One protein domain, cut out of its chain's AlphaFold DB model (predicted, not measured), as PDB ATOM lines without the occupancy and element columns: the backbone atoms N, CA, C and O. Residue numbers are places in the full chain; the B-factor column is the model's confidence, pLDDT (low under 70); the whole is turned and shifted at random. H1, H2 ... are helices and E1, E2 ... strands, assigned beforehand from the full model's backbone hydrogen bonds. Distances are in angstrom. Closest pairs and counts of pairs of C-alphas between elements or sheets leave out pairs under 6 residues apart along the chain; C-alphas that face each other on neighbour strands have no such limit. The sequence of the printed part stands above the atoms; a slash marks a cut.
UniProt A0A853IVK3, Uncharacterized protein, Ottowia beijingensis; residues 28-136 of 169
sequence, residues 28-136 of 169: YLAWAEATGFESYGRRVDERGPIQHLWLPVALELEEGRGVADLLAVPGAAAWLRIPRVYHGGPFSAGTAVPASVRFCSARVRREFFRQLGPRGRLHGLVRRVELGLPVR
ATOM      1  N   TYR A  28     -51.665  39.810  54.054       87.12
ATOM      2  CA  TYR A  28     -53.088  39.544  53.832       87.12
ATOM      3  C   TYR A  28     -53.508  38.125  54.230       87.12
ATOM      4  O   TYR A  28     -54.690  37.905  54.495       87.12
ATOM      5  N   LEU A  29     -52.577  37.172  54.372       89.19
ATOM      6  CA  LEU A  29     -52.877  35.855  54.947       89.19
ATOM      7  C   LEU A  29     -53.336  35.955  56.405       89.19
ATOM      8  O   LEU A  29     -54.227  35.203  56.806       89.19
ATOM      9  N   ALA A  30     -52.784  36.889  57.186       87.50
ATOM     10  CA  ALA A  30     -53.205  37.110  58.568       87.50
ATOM     11  C   ALA A  30     -54.638  37.664  58.630       87.50
ATOM     12  O   ALA A  30     -55.449  37.210  59.437       87.50
ATOM     13  N   TRP A  31     -54.979  38.595  57.731       84.75
ATOM     14  CA  TRP A  31     -56.344  39.115  57.599       84.75
ATOM     15  C   TRP A  31     -57.329  38.041  57.111       84.75
ATOM     16  O   TRP A  31     -58.424  37.902  57.661       84.75
ATOM     17  N   ALA A  32     -56.935  37.240  56.119       85.81
ATOM     18  CA  ALA A  32     -57.747  36.141  55.612       85.81
ATOM     19  C   ALA A  32     -58.008  35.080  56.699       85.81
ATOM     20  O   ALA A  32     -59.135  34.624  56.847       85.81
ATOM     21  N   GLU A  33     -57.019  34.744  57.530       84.56
ATOM     22  CA  GLU A  33     -57.211  33.884  58.709       84.56
ATOM     23  C   GLU A  33     -58.172  34.491  59.730       84.56
ATOM     24  O   GLU A  33     -59.102  33.817  60.173       84.56
ATOM     25  N   ALA A  34     -57.980  35.765  60.083       82.88
ATOM     26  CA  ALA A  34     -58.815  36.455  61.066       82.88
ATOM     27  C   ALA A  34     -60.294  36.523  60.644       82.88
ATOM     28  O   ALA A  34     -61.183  36.539  61.494       82.88
ATOM     29  N   THR A  35     -60.560  36.519  59.337       80.31
ATOM     30  CA  THR A  35     -61.907  36.514  58.746       80.31
ATOM     31  C   THR A  35     -62.400  35.112  58.366       80.31
ATOM     32  O   THR A  35     -63.471  34.962  57.780       80.31
ATOM     33  N   GLY A  36     -61.636  34.056  58.671       79.38
ATOM     34  CA  GLY A  36     -61.995  32.683  58.311       79.38
ATOM     35  C   GLY A  36     -62.094  32.449  56.798       79.38
ATOM     36  O   GLY A  36     -62.855  31.585  56.359       79.38
ATOM     37  N   PHE A  37     -61.337  33.216  56.012       81.12
ATOM     38  CA  PHE A  37     -61.257  33.179  54.552       81.12
ATOM     39  C   PHE A  37     -62.603  33.412  53.850       81.12
ATOM     40  O   PHE A  37     -62.854  32.853  52.783       81.12
ATOM     41  N   GLU A  38     -63.469  34.253  54.422       76.31
ATOM     42  CA  GLU A  38     -64.810  34.541  53.894       76.31
ATOM     43  C   GLU A  38     -64.805  34.913  52.399       76.31
ATOM     44  O   GLU A  38     -65.591  34.380  51.614       76.31
ATOM     45  N   SER A  39     -63.854  35.749  51.972       73.62
ATOM     46  CA  SER A  39     -63.735  36.190  50.576       73.62
ATOM     47  C   SER A  39     -63.321  35.084  49.595       73.62
ATOM     48  O   SER A  39     -63.550  35.234  48.398       73.62
ATOM     49  N   TYR A  40     -62.769  33.963  50.070       74.94
ATOM     50  CA  TYR A  40     -62.278  32.844  49.248       74.94
ATOM     51  C   TYR A  40     -63.331  31.749  49.027       74.94
ATOM     52  O   TYR A  40     -62.999  30.583  48.823       74.94
ATOM     53  N   GLY A  41     -64.611  32.129  49.040       59.91
ATOM     54  CA  GLY A  41     -65.704  31.224  48.698       59.91
ATOM     55  C   GLY A  41     -66.155  30.342  49.857       59.91
ATOM     56  O   GLY A  41     -66.611  29.223  49.630       59.91
ATOM     57  N   ARG A  42     -66.085  30.842  51.099       58.56
ATOM     58  CA  ARG A  42     -66.805  30.226  52.217       58.56
ATOM     59  C   ARG A  42     -68.311  30.327  51.937       58.56
ATOM     60  O   ARG A  42     -68.968  31.250  52.409       58.56
ATOM     61  N   ARG A  43     -68.898  29.371  51.210       45.66
ATOM     62  CA  ARG A  43     -70.298  29.041  51.479       45.66
ATOM     63  C   ARG A  43     -70.285  28.321  52.815       45.66
ATOM     64  O   ARG A  43     -69.746  27.227  52.961       45.66
ATOM     65  N   VAL A  44     -70.797  29.002  53.830       45.22
ATOM     66  CA  VAL A  44     -71.203  28.375  55.083       45.22
ATOM     67  C   VAL A  44     -72.439  27.534  54.768       45.22
ATOM     68  O   VAL A  44     -73.543  27.889  55.146       45.22
ATOM     69  N   ASP A  45     -72.278  26.461  54.003       42.28
ATOM     70  CA  ASP A  45     -73.301  25.439  53.849       42.28
ATOM     71  C   ASP A  45     -72.661  24.041  53.916       42.28
ATOM     72  O   ASP A  45     -71.993  23.541  53.018       42.28
ATOM     73  N   GLU A  46     -72.839  23.411  55.078       44.00
ATOM     74  CA  GLU A  46     -73.069  21.966  55.220       44.00
ATOM     75  C   GLU A  46     -71.932  20.975  54.875       44.00
ATOM     76  O   GLU A  46     -72.057  19.795  55.196       44.00
ATOM     77  N   ARG A  47     -70.784  21.397  54.321       45.72
ATOM     78  CA  ARG A  47     -69.680  20.485  53.925       45.72
ATOM     79  C   ARG A  47     -68.362  20.683  54.676       45.72
ATOM     80  O   ARG A  47     -67.280  20.646  54.093       45.72
ATOM     81  N   GLY A  48     -68.452  20.786  55.997       52.47
ATOM     82  CA  GLY A  48     -67.322  20.516  56.884       52.47
ATOM     83  C   GLY A  48     -66.252  21.621  56.979       52.47
ATOM     84  O   GLY A  48     -66.395  22.713  56.435       52.47
ATOM     85  N   PRO A  49     -65.194  21.373  57.767       55.16
ATOM     86  CA  PRO A  49     -64.259  22.402  58.221       55.16
ATOM     87  C   PRO A  49     -63.364  22.949  57.089       55.16
ATOM     88  O   PRO A  49     -63.144  22.275  56.086       55.16
ATOM     89  N   ILE A  50     -62.762  24.133  57.305       63.59
ATOM     90  CA  ILE A  50     -61.808  24.891  56.441       63.59
ATOM     91  C   ILE A  50     -60.692  24.062  55.753       63.59
ATOM     92  O   ILE A  50     -59.990  24.508  54.852       63.59
ATOM     93  N   GLN A  51     -60.538  22.808  56.158       61.38
ATOM     94  CA  GLN A  51     -59.563  21.815  55.726       61.38
ATOM     95  C   GLN A  51     -59.659  21.448  54.231       61.38
ATOM     96  O   GLN A  51     -58.707  20.899  53.667       61.38
ATOM     97  N   HIS A  52     -60.787  21.733  53.572       68.50
ATOM     98  CA  HIS A  52     -60.988  21.469  52.141       68.50
ATOM     99  C   HIS A  52     -60.665  22.662  51.228       68.50
ATOM    100  O   HIS A  52     -60.658  22.496  50.008       68.50
ATOM    101  N   LEU A  53     -60.351  23.831  51.797       80.62
ATOM    102  CA  LEU A  53     -60.040  25.038  51.038       80.62
ATOM    103  C   LEU A  53     -58.743  24.876  50.229       80.62
ATOM    104  O   LEU A  53     -57.714  24.430  50.748       80.62
ATOM    105  N   TRP A  54     -58.813  25.266  48.957       86.69
ATOM    106  CA  TRP A  54     -57.667  25.441  48.070       86.69
ATOM    107  C   TRP A  54     -57.444  26.935  47.853       86.69
ATOM    108  O   TRP A  54     -58.202  27.572  47.126       86.69
ATOM    109  N   LEU A  55     -56.402  27.486  48.467       89.12
ATOM    110  CA  LEU A  55     -56.059  28.896  48.327       89.12
ATOM    111  C   LEU A  55     -55.240  29.131  47.060       89.12
ATOM    112  O   LEU A  55     -54.257  28.416  46.854       89.12
ATOM    113  N   PRO A  56     -55.593  30.120  46.223       91.75
ATOM    114  CA  PRO A  56     -54.699  30.589  45.180       91.75
ATOM    115  C   PRO A  56     -53.516  31.317  45.824       91.75
ATOM    116  O   PRO A  56     -53.701  32.139  46.718       91.75
ATOM    117  N   VAL A  57     -52.306  31.023  45.365       94.38
ATOM    118  CA  VAL A  57     -51.081  31.684  45.825       94.38
ATOM    119  C   VAL A  57     -50.141  31.949  44.655       94.38
ATOM    120  O   VAL A  57     -50.162  31.219  43.660       94.38
ATOM    121  N   ALA A  58     -49.297  32.964  44.788       95.50
ATOM    122  CA  ALA A  58     -48.071  33.097  44.014       95.50
ATOM    123  C   ALA A  58     -46.887  32.683  44.893       95.50
ATOM    124  O   ALA A  58     -46.821  33.016  46.074       95.50
ATOM    125  N   LEU A  59     -45.979  31.900  44.325       96.62
ATOM    126  CA  LEU A  59     -44.808  31.372  45.009       96.62
ATOM    127  C   LEU A  59     -43.552  31.959  44.381       96.62
ATOM    128  O   LEU A  59     -43.424  31.962  43.156       96.62
ATOM    129  N   GLU A  60     -42.621  32.379  45.227       97.19
ATOM    130  CA  GLU A  60     -41.228  32.616  44.866       97.19
ATOM    131  C   GLU A  60     -40.371  31.521  45.498       97.19
ATOM    132  O   GLU A  60     -40.474  31.246  46.697       97.19
ATOM    133  N   LEU A  61     -39.516  30.900  44.693       97.25
ATOM    134  CA  LEU A  61     -38.573  29.880  45.130       97.25
ATOM    135  C   LEU A  61     -37.211  30.473  45.479       97.25
ATOM    136  O   LEU A  61     -36.790  31.503  44.937       97.25
ATOM    137  N   GLU A  62     -36.512  29.776  46.370       96.62
ATOM    138  CA  GLU A  62     -35.144  30.109  46.758       96.62
ATOM    139  C   GLU A  62     -34.191  30.149  45.560       96.62
ATOM    140  O   GLU A  62     -34.458  29.625  44.473       96.62
ATOM    141  N   GLU A  63     -33.063  30.826  45.742       94.38
ATOM    142  CA  GLU A  63     -32.057  30.928  44.693       94.38
ATOM    143  C   GLU A  63     -31.476  29.555  44.331       94.38
ATOM    144  O   GLU A  63     -31.255  28.700  45.186       94.38
ATOM    145  N   GLY A  64     -31.304  29.313  43.027       93.88
ATOM    146  CA  GLY A  64     -30.894  28.009  42.499       93.88
ATOM    147  C   GLY A  64     -31.991  26.933  42.480       93.88
ATOM    148  O   GLY A  64     -31.706  25.816  42.058       93.88
ATOM    149  N   ARG A  65     -33.227  27.241  42.903       95.00
ATOM    150  CA  ARG A  65     -34.394  26.342  42.808       95.00
ATOM    151  C   ARG A  65     -35.301  26.704  41.637       95.00
ATOM    152  O   ARG A  65     -35.246  27.817  41.123       95.00
ATOM    153  N   GLY A  66     -36.156  25.776  41.222       93.00
ATOM    154  CA  GLY A  66     -37.138  25.977  40.158       93.00
ATOM    155  C   GLY A  66     -38.427  25.193  40.385       93.00
ATOM    156  O   GLY A  66     -38.512  24.332  41.260       93.00
ATOM    157  N   VAL A  67     -39.459  25.475  39.585       93.00
ATOM    158  CA  VAL A  67     -40.764  24.795  39.707       93.00
ATOM    159  C   VAL A  67     -40.637  23.269  39.598       93.00
ATOM    160  O   VAL A  67     -41.408  22.542  40.227       93.00
ATOM    161  N   ALA A  68     -39.639  22.764  38.870       91.75
ATOM    162  CA  ALA A  68     -39.340  21.335  38.825       91.75
ATOM    163  C   ALA A  68     -39.075  20.732  40.221       91.75
ATOM    164  O   ALA A  68     -39.533  19.624  40.493       91.75
ATOM    165  N   ASP A  69     -38.424  21.471  41.128       94.81
ATOM    166  CA  ASP A  69     -38.176  21.019  42.501       94.81
ATOM    167  C   ASP A  69     -39.486  20.874  43.289       94.81
ATOM    168  O   ASP A  69     -39.656  19.902  44.019       94.81
ATOM    169  N   LEU A  70     -40.448  21.791  43.098       94.19
ATOM    170  CA  LEU A  70     -41.783  21.682  43.703       94.19
ATOM    171  C   LEU A  70     -42.538  20.448  43.196       94.19
ATOM    172  O   LEU A  70     -43.186  19.751  43.977       94.19
ATOM    173  N   LEU A  71     -42.473  20.189  41.887       91.88
ATOM    174  CA  LEU A  71     -43.134  19.044  41.255       91.88
ATOM    175  C   LEU A  71     -42.530  17.709  41.710       91.88
ATOM    176  O   LEU A  71     -43.243  16.710  41.781       91.88
ATOM    177  N   ALA A  72     -41.239  17.701  42.047       94.25
ATOM    178  CA  ALA A  72     -40.534  16.529  42.548       94.25
ATOM    179  C   ALA A  72     -40.841  16.206  44.025       94.25
ATOM    180  O   ALA A  72     -40.472  15.127  44.494       94.25
ATOM    181  N   VAL A  73     -41.520  17.091  44.771       96.06
ATOM    182  CA  VAL A  73     -41.823  16.857  46.192       96.06
ATOM    183  C   VAL A  73     -42.800  15.680  46.356       96.06
ATOM    184  O   VAL A  73     -43.952  15.750  45.908       96.06
ATOM    185  N   PRO A  74     -42.415  14.607  47.076       94.88
ATOM    186  CA  PRO A  74     -43.275  13.444  47.250       94.88
ATOM    187  C   PRO A  74     -44.602  13.784  47.936       94.88
ATOM    188  O   PRO A  74     -44.643  14.385  49.015       94.88
ATOM    189  N   GLY A  75     -45.701  13.362  47.308       94.25
ATOM    190  CA  GLY A  75     -47.059  13.567  47.816       94.25
ATOM    191  C   GLY A  75     -47.589  14.999  47.684       94.25
ATOM    192  O   GLY A  75     -48.690  15.264  48.168       94.25
ATOM    193  N   ALA A  76     -46.859  15.911  47.027       94.25
ATOM    194  CA  ALA A  76     -47.271  17.306  46.878       94.25
ATOM    195  C   ALA A  76     -48.622  17.471  46.183       94.25
ATOM    196  O   ALA A  76     -49.414  18.309  46.598       94.25
ATOM    197  N   ALA A  77     -48.955  16.614  45.215       91.38
ATOM    198  CA  ALA A  77     -50.222  16.676  44.483       91.38
ATOM    199  C   ALA A  77     -51.483  16.654  45.382       91.38
ATOM    200  O   ALA A  77     -52.539  17.145  44.980       91.38
ATOM    201  N   ALA A  78     -51.390  16.129  46.613       92.75
ATOM    202  CA  ALA A  78     -52.497  16.116  47.571       92.75
ATOM    203  C   ALA A  78     -52.804  17.497  48.190       92.75
ATOM    204  O   ALA A  78     -53.903  17.704  48.720       92.75
ATOM    205  N   TRP A  79     -51.854  18.436  48.140       93.88
ATOM    206  CA  TRP A  79     -51.926  19.727  48.835       93.88
ATOM    207  C   TRP A  79     -51.303  20.918  48.090       93.88
ATOM    208  O   TRP A  79     -51.433  22.043  48.565       93.88
ATOM    209  N   LEU A  80     -50.694  20.702  46.926       95.94
ATOM    210  CA  LEU A  80     -50.122  21.705  46.031       95.94
ATOM    211  C   LEU A  80     -50.491  21.353  44.585       95.94
ATOM    212  O   LEU A  80     -50.210  20.257  44.101       95.94
ATOM    213  N   ARG A  81     -51.119  22.297  43.886       95.00
ATOM    214  CA  ARG A  81     -51.464  22.199  42.464       95.00
ATOM    215  C   ARG A  81     -50.786  23.323  41.707       95.00
ATOM    216  O   ARG A  81     -51.094  24.489  41.934       95.00
ATOM    217  N   ILE A  82     -49.914  22.958  40.778       92.00
ATOM    218  CA  ILE A  82     -49.211  23.897  39.905       92.00
ATOM    219  C   ILE A  82     -49.809  23.772  38.499       92.00
ATOM    220  O   ILE A  82     -49.878  22.648  37.986       92.00
ATOM    221  N   PRO A  83     -50.247  24.872  37.862       88.88
ATOM    222  CA  PRO A  83     -50.762  24.844  36.498       88.88
ATOM    223  C   PRO A  83     -49.777  24.205  35.509       88.88
ATOM    224  O   PRO A  83     -48.569  24.425  35.588       88.88
ATOM    225  N   ARG A  84     -50.304  23.456  34.529       85.25
ATOM    226  CA  ARG A  84     -49.504  22.698  33.543       85.25
ATOM    227  C   ARG A  84     -48.516  23.549  32.744       85.25
ATOM    228  O   ARG A  84     -47.521  23.018  32.266       85.25
ATOM    229  N   VAL A  85     -48.774  24.852  32.613       84.44
ATOM    230  CA  VAL A  85     -47.877  25.788  31.920       84.44
ATOM    231  C   VAL A  85     -46.468  25.795  32.527       84.44
ATOM    232  O   VAL A  85     -45.504  25.972  31.796       84.44
ATOM    233  N   TYR A  86     -46.327  25.515  33.827       87.69
ATOM    234  CA  TYR A  86     -45.027  25.479  34.502       87.69
ATOM    235  C   TYR A  86     -44.330  24.110  34.462       87.69
ATOM    236  O   TYR A  86     -43.268  23.951  35.054       87.69
ATOM    237  N   HIS A  87     -44.906  23.093  33.810       86.06
ATOM    238  CA  HIS A  87     -44.359  21.725  33.830       86.06
ATOM    239  C   HIS A  87     -43.258  21.498  32.777       86.06
ATOM    240  O   HIS A  87     -42.819  20.369  32.590       86.06
ATOM    241  N   GLY A  88     -42.820  22.544  32.065       72.19
ATOM    242  CA  GLY A  88     -41.735  22.458  31.078       72.19
ATOM    243  C   GLY A  88     -42.119  21.835  29.729       72.19
ATOM    244  O   GLY A  88     -41.249  21.607  28.894       72.19
ATOM    245  N   GLY A  89     -43.409  21.567  29.496       67.31
ATOM    246  CA  GLY A  89     -43.927  21.097  28.207       67.31
ATOM    247  C   GLY A  89     -44.274  22.246  27.245       67.31
ATOM    248  O   GLY A  89     -44.443  23.385  27.687       67.31
ATOM    249  N   PRO A  90     -44.421  21.974  25.935       61.28
ATOM    250  CA  PRO A  90     -44.843  22.985  24.971       61.28
ATOM    251  C   PRO A  90     -46.246  23.501  25.322       61.28
ATOM    252  O   PRO A  90     -47.212  22.736  25.365       61.28
ATOM    253  N   PHE A  91     -46.364  24.806  25.572       62.00
ATOM    254  CA  PHE A  91     -47.660  25.484  25.584       62.00
ATOM    255  C   PHE A  91     -48.080  25.808  24.140       62.00
ATOM    256  O   PHE A  91     -47.257  25.707  23.231       62.00
ATOM    257  N   SER A  92     -49.348  26.173  23.919       50.91
ATOM    258  CA  SER A  92     -50.073  26.232  22.627       50.91
ATOM    259  C   SER A  92     -49.456  27.068  21.471       50.91
ATOM    260  O   SER A  92     -50.126  27.291  20.467       50.91
ATOM    261  N   ALA A  93     -48.204  27.519  21.572       55.97
ATOM    262  CA  ALA A  93     -47.437  28.217  20.540       55.97
ATOM    263  C   ALA A  93     -45.926  27.856  20.538       55.97
ATOM    264  O   ALA A  93     -45.094  28.667  20.148       55.97
ATOM    265  N   GLY A  94     -45.532  26.663  21.008       55.31
ATOM    266  CA  GLY A  94     -44.148  26.167  20.881       55.31
ATOM    267  C   GLY A  94     -43.127  26.772  21.853       55.31
ATOM    268  O   GLY A  94     -41.954  26.422  21.799       55.31
ATOM    269  N   THR A  95     -43.561  27.634  22.775       61.19
ATOM    270  CA  THR A  95     -42.711  28.150  23.858       61.19
ATOM    271  C   THR A  95     -42.988  27.356  25.134       61.19
ATOM    272  O   THR A  95     -44.117  27.341  25.630       61.19
ATOM    273  N   ALA A  96     -41.971  26.663  25.643       70.88
ATOM    274  CA  ALA A  96     -42.013  25.993  26.939       70.88
ATOM    275  C   ALA A  96     -41.519  26.951  28.030       70.88
ATOM    276  O   ALA A  96     -40.564  27.700  27.821       70.88
ATOM    277  N   VAL A  97     -42.155  26.924  29.202       74.38
ATOM    278  CA  VAL A  97     -41.631  27.633  30.374       74.38
ATOM    279  C   VAL A  97     -40.352  26.923  30.830       74.38
ATOM    280  O   VAL A  97     -40.391  25.705  31.023       74.38
ATOM    281  N   PRO A  98     -39.223  27.636  31.013       79.81
ATOM    282  CA  PRO A  98     -37.999  27.016  31.499       79.81
ATOM    283  C   PRO A  98     -38.217  26.320  32.845       79.81
ATOM    284  O   PRO A  98     -38.839  26.879  33.747       79.81
ATOM    285  N   ALA A  99     -37.649  25.123  33.015       73.12
ATOM    286  CA  ALA A  99     -37.725  24.381  34.278       73.12
ATOM    287  C   ALA A  99     -37.105  25.147  35.469       73.12
ATOM    288  O   ALA A  99     -37.462  24.903  36.621       73.12
ATOM    289  N   SER A 100     -36.210  26.099  35.176       81.25
ATOM    290  CA  SER A 100     -35.544  26.994  36.127       81.25
ATOM    291  C   SER A 100     -36.382  28.200  36.558       81.25
ATOM    292  O   SER A 100     -35.893  29.039  37.314       81.25
ATOM    293  N   VAL A 101     -37.628  28.338  36.088       90.06
ATOM    294  CA  VAL A 101     -38.498  29.421  36.555       90.06
ATOM    295  C   VAL A 101     -38.703  29.307  38.063       90.06
ATOM    296  O   VAL A 101     -39.046  28.249  38.587       90.06
ATOM    297  N   ARG A 102     -38.491  30.431  38.752       94.88
ATOM    298  CA  ARG A 102     -38.567  30.562  40.215       94.88
ATOM    299  C   ARG A 102     -39.913  31.060  40.724       94.88
ATOM    300  O   ARG A 102     -40.169  30.987  41.919       94.88
ATOM    301  N   PHE A 103     -40.747  31.579  39.830       94.31
ATOM    302  CA  PHE A 103     -42.026  32.187  40.169       94.31
ATOM    303  C   PHE A 103     -43.160  31.396  39.535       94.31
ATOM    304  O   PHE A 103     -43.182  31.208  38.316       94.31
ATOM    305  N   CYS A 104     -44.130  30.957  40.332       93.38
ATOM    306  CA  CYS A 104     -45.319  30.308  39.794       93.38
ATOM    307  C   CYS A 104     -46.575  30.629  40.590       93.38
ATOM    308  O   CYS A 104     -46.543  30.741  41.814       93.38
ATOM    309  N   SER A 105     -47.704  30.696  39.892       93.38
ATOM    310  CA  SER A 105     -49.005  30.581  40.544       93.38
ATOM    311  C   SER A 105     -49.282  29.124  40.915       93.38
ATOM    312  O   SER A 105     -48.873  28.194  40.216       93.38
ATOM    313  N   ALA A 106     -49.990  28.918  42.018       94.38
ATOM    314  CA  ALA A 106     -50.394  27.606  42.490       94.38
ATOM    315  C   ALA A 106     -51.727  27.677  43.243       94.38
ATOM    316  O   ALA A 106     -52.218  28.749  43.600       94.38
ATOM    317  N   ARG A 107     -52.318  26.511  43.507       93.25
ATOM    318  CA  ARG A 107     -53.336  26.348  44.547       93.25
ATOM    319  C   ARG A 107     -52.786  25.474  45.663       93.25
ATOM    320  O   ARG A 107     -52.176  24.444  45.376       93.25
ATOM    321  N   VAL A 108     -53.036  25.843  46.916       93.44
ATOM    322  CA  VAL A 108     -52.494  25.153  48.095       93.44
ATOM    323  C   VAL A 108     -53.564  24.824  49.131       93.44
ATOM    324  O   VAL A 108     -54.536  25.558  49.292       93.44
ATOM    325  N   ARG A 109     -53.382  23.724  49.864       91.81
ATOM    326  CA  ARG A 109     -54.185  23.375  51.051       91.81
ATOM    327  C   ARG A 109     -53.401  23.649  52.327       91.81
ATOM    328  O   ARG A 109     -52.190  23.800  52.282       91.81
ATOM    329  N   ARG A 110     -54.061  23.565  53.484       91.31
ATOM    330  CA  ARG A 110     -53.442  23.646  54.822       91.31
ATOM    331  C   ARG A 110     -52.112  22.891  54.963       91.31
ATOM    332  O   ARG A 110     -51.172  23.411  55.554       91.31
ATOM    333  N   GLU A 111     -52.015  21.676  54.422       93.69
ATOM    334  CA  GLU A 111     -50.790  20.871  54.529       93.69
ATOM    335  C   GLU A 111     -49.573  21.550  53.882       93.69
ATOM    336  O   GLU A 111     -48.476  21.421  54.409       93.69
ATOM    337  N   PHE A 112     -49.755  22.348  52.827       95.88
ATOM    338  CA  PHE A 112     -48.681  23.149  52.228       95.88
ATOM    339  C   PHE A 112     -47.955  24.001  53.275       95.88
ATOM    340  O   PHE A 112     -46.734  23.954  53.373       95.88
ATOM    341  N   PHE A 113     -48.706  24.710  54.122       93.44
ATOM    342  CA  PHE A 113     -48.131  25.586  55.144       93.44
ATOM    343  C   PHE A 113     -47.406  24.800  56.237       93.44
ATOM    344  O   PHE A 113     -46.378  25.242  56.745       93.44
ATOM    345  N   ARG A 114     -47.865  23.580  56.549       92.88
ATOM    346  CA  ARG A 114     -47.107  22.670  57.424       92.88
ATOM    347  C   ARG A 114     -45.770  22.269  56.805       92.88
ATOM    348  O   ARG A 114     -44.786  22.147  57.530       92.88
ATOM    349  N   GLN A 115     -45.731  22.080  55.487       95.69
ATOM    350  CA  GLN A 115     -44.519  21.708  54.760       95.69
ATOM    351  C   GLN A 115     -43.520  22.869  54.597       95.69
ATOM    352  O   GLN A 115     -42.364  22.594  54.291       95.69
ATOM    353  N   LEU A 116     -43.916  24.127  54.838       93.00
ATOM    354  CA  LEU A 116     -43.006  25.288  54.867       93.00
ATOM    355  C   LEU A 116     -42.163  25.372  56.148       93.00
ATOM    356  O   LEU A 116     -41.083  25.957  56.135       93.00
ATOM    357  N   GLY A 117     -42.648  24.821  57.266       88.81
ATOM    358  CA  GLY A 117     -41.964  24.933  58.557       88.81
ATOM    359  C   GLY A 117     -40.624  24.175  58.613       88.81
ATOM    360  O   GLY A 117     -40.389  23.322  57.767       88.81
ATOM    361  N   PRO A 118     -39.781  24.373  59.650       86.81
ATOM    362  CA  PRO A 118     -38.382  23.894  59.741       86.81
ATOM    363  C   PRO A 118     -38.082  22.404  59.491       86.81
ATOM    364  O   PRO A 118     -36.925  22.013  59.388       86.81
ATOM    365  N   ARG A 119     -39.105  21.546  59.446       87.81
ATOM    366  CA  ARG A 119     -38.990  20.096  59.192       87.81
ATOM    367  C   ARG A 119     -39.833  19.629  58.005       87.81
ATOM    368  O   ARG A 119     -39.987  18.430  57.785       87.81
ATOM    369  N   GLY A 120     -40.456  20.566  57.306       92.94
ATOM    370  CA  GLY A 120     -41.296  20.304  56.158       92.94
ATOM    371  C   GLY A 120     -40.480  20.231  54.872       92.94
ATOM    372  O   GLY A 120     -39.361  20.730  54.786       92.94
ATOM    373  N   ARG A 121     -41.051  19.591  53.851       95.19
ATOM    374  CA  ARG A 121     -40.361  19.339  52.574       95.19
ATOM    375  C   ARG A 121     -40.143  20.590  51.718       95.19
ATOM    376  O   ARG A 121     -39.403  20.519  50.747       95.19
ATOM    377  N   LEU A 122     -40.803  21.700  52.043       95.62
ATOM    378  CA  LEU A 122     -40.664  22.978  51.341       95.62
ATOM    379  C   LEU A 122     -39.739  23.959  52.071       95.62
ATOM    380  O   LEU A 122     -39.485  25.052  51.561       95.62
ATOM    381  N   HIS A 123     -39.250  23.593  53.255       92.94
ATOM    382  CA  HIS A 123     -38.340  24.431  54.018       92.94
ATOM    383  C   HIS A 123     -37.030  24.650  53.255       92.94
ATOM    384  O   HIS A 123     -36.386  23.688  52.835       92.94
ATOM    385  N   GLY A 124     -36.640  25.914  53.067       92.31
ATOM    386  CA  GLY A 124     -35.475  26.280  52.253       92.31
ATOM    387  C   GLY A 124     -35.654  26.031  50.748       92.31
ATOM    388  O   GLY A 124     -34.674  26.036  50.003       92.31
ATOM    389  N   LEU A 125     -36.888  25.781  50.299       95.56
ATOM    390  CA  LEU A 125     -37.250  25.671  48.885       95.56
ATOM    391  C   LEU A 125     -38.157  26.829  48.465       95.56
ATOM    392  O   LEU A 125     -37.925  27.440  47.423       95.56
ATOM    393  N   VAL A 126     -39.174  27.141  49.271       96.25
ATOM    394  CA  VAL A 126     -40.060  28.292  49.053       96.25
ATOM    395  C   VAL A 126     -39.534  29.481  49.842       96.25
ATOM    396  O   VAL A 126     -39.418  29.403  51.063       96.25
ATOM    397  N   ARG A 127     -39.267  30.579  49.137       95.81
ATOM    398  CA  ARG A 127     -38.797  31.838  49.715       95.81
ATOM    399  C   ARG A 127     -39.954  32.734  50.132       95.81
ATOM    400  O   ARG A 127     -39.922  33.325  51.205       95.81
ATOM    401  N   ARG A 128     -40.964  32.877  49.262       95.62
ATOM    402  CA  ARG A 128     -42.133  33.732  49.523       95.62
ATOM    403  C   ARG A 128     -43.432  33.088  49.065       95.62
ATOM    404  O   ARG A 128     -43.463  32.366  48.066       95.62
ATOM    405  N   VAL A 129     -44.499  33.377  49.802       96.12
ATOM    406  CA  VAL A 129     -45.874  32.972  49.501       96.12
ATOM    407  C   VAL A 129     -46.756  34.207  49.543       96.12
ATOM    408  O   VAL A 129     -46.946  34.804  50.602       96.12
ATOM    409  N   GLU A 130     -47.321  34.553  48.394       94.62
ATOM    410  CA  GLU A 130     -48.270  35.650  48.250       94.62
ATOM    411  C   GLU A 130     -49.682  35.121  48.048       94.62
ATOM    412  O   GLU A 130     -49.900  34.172  47.288       94.62
ATOM    413  N   LEU A 131     -50.649  35.706  48.751       91.69
ATOM    414  CA  LEU A 131     -52.036  35.293  48.660       91.69
ATOM    415  C   LEU A 131     -52.617  35.827  47.348       91.69
ATOM    416  O   LEU A 131     -52.665  37.026  47.094       91.69
ATOM    417  N   GLY A 132     -53.077  34.917  46.494       86.62
ATOM    418  CA  GLY A 132     -53.748  35.295  45.258       86.62
ATOM    419  C   GLY A 132     -55.110  35.920  45.543       86.62
ATOM    420  O   GLY A 132     -55.736  35.647  46.568       86.62
ATOM    421  N   LEU A 133     -55.612  36.723  44.606       78.69
ATOM    422  CA  LEU A 133     -56.968  37.258  44.709       78.69
ATOM    423  C   LEU A 133     -58.000  36.121  44.758       78.69
ATOM    424  O   LEU A 133     -57.822  35.092  44.091       78.69
ATOM    425  N   PRO A 134     -59.100  36.294  45.511       67.38
ATOM    426  CA  PRO A 134     -60.207  35.361  45.471       67.38
ATOM    427  C   PRO A 134     -60.837  35.420  44.080       67.38
ATOM    428  O   PRO A 134     -61.613  36.318  43.753       67.38
ATOM    429  N   VAL A 135     -60.502  34.450  43.235       58.91
ATOM    430  CA  VAL A 135     -61.251  34.224  42.005       58.91
ATOM    431  C   VAL A 135     -62.563  33.580  42.443       58.91
ATOM    432  O   VAL A 135     -62.620  32.369  42.643       58.91
ATOM    433  N   ARG A 136     -63.612  34.390  42.659       49.09
ATOM    434  CA  ARG A 136     -64.996  33.878  42.661       49.09
ATOM    435  C   ARG A 136     -65.139  33.025  41.415       49.09
ATOM    436  O   ARG A 136     -64.708  33.527  40.386       49.09
TER     437      ARG A 136
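AT A GLANCE: This is residues 28 to 136 of the 169 residues of an uncharacterized protein of Ottowia beijingensis (UniProt A0A853IVK3). With little regular structure, the model is a small, strongly twisted antiparallel sheet, E2-E1-E3, amid long loops, with three short helices at its rim; residues 43 to 49 stick out. The printed part has 109 residues, 38 in named elements, in order H1, E1, H2, E2, H3, E3: mixed class. It is compact, radius of gyration of the C-alphas 14.9 A, spanning 43 by 36 by 24 A.

IN THESE COORDINATES: H1, residues 28 to 34, begins at C-alpha 28 (-53.088, 39.544, 53.832). E1 is residues 55 to 61, 17.8 A; H2 67 to 71, 6.4 A; E2 103 to 108, 14.9 A; H3 110 to 116, 10.6 A. E3, residues 126 to 131, ends at C-alpha 131 (-52.036, 35.293, 48.660).

HOW THE PARTS SIT: E1 is antiparallel to E2, N 57 and O 106 being 2.9 A apart, and to E3, N 58 and O 130 2.8 A. E2, H3, E3 form a split strand-helix-strand unit, E1 between its same-way strands, with a right-handed crossover. H1, H2 and H3 only graze the sheet; their O i to N i+4 pairs are within hydrogen-bond range.

THE WHOLE: There is no cut. Links H1-E1 and H2-E2 are long. Residues 41 to 52, 89 to 95 and 134 to 136 have pLDDT under 70.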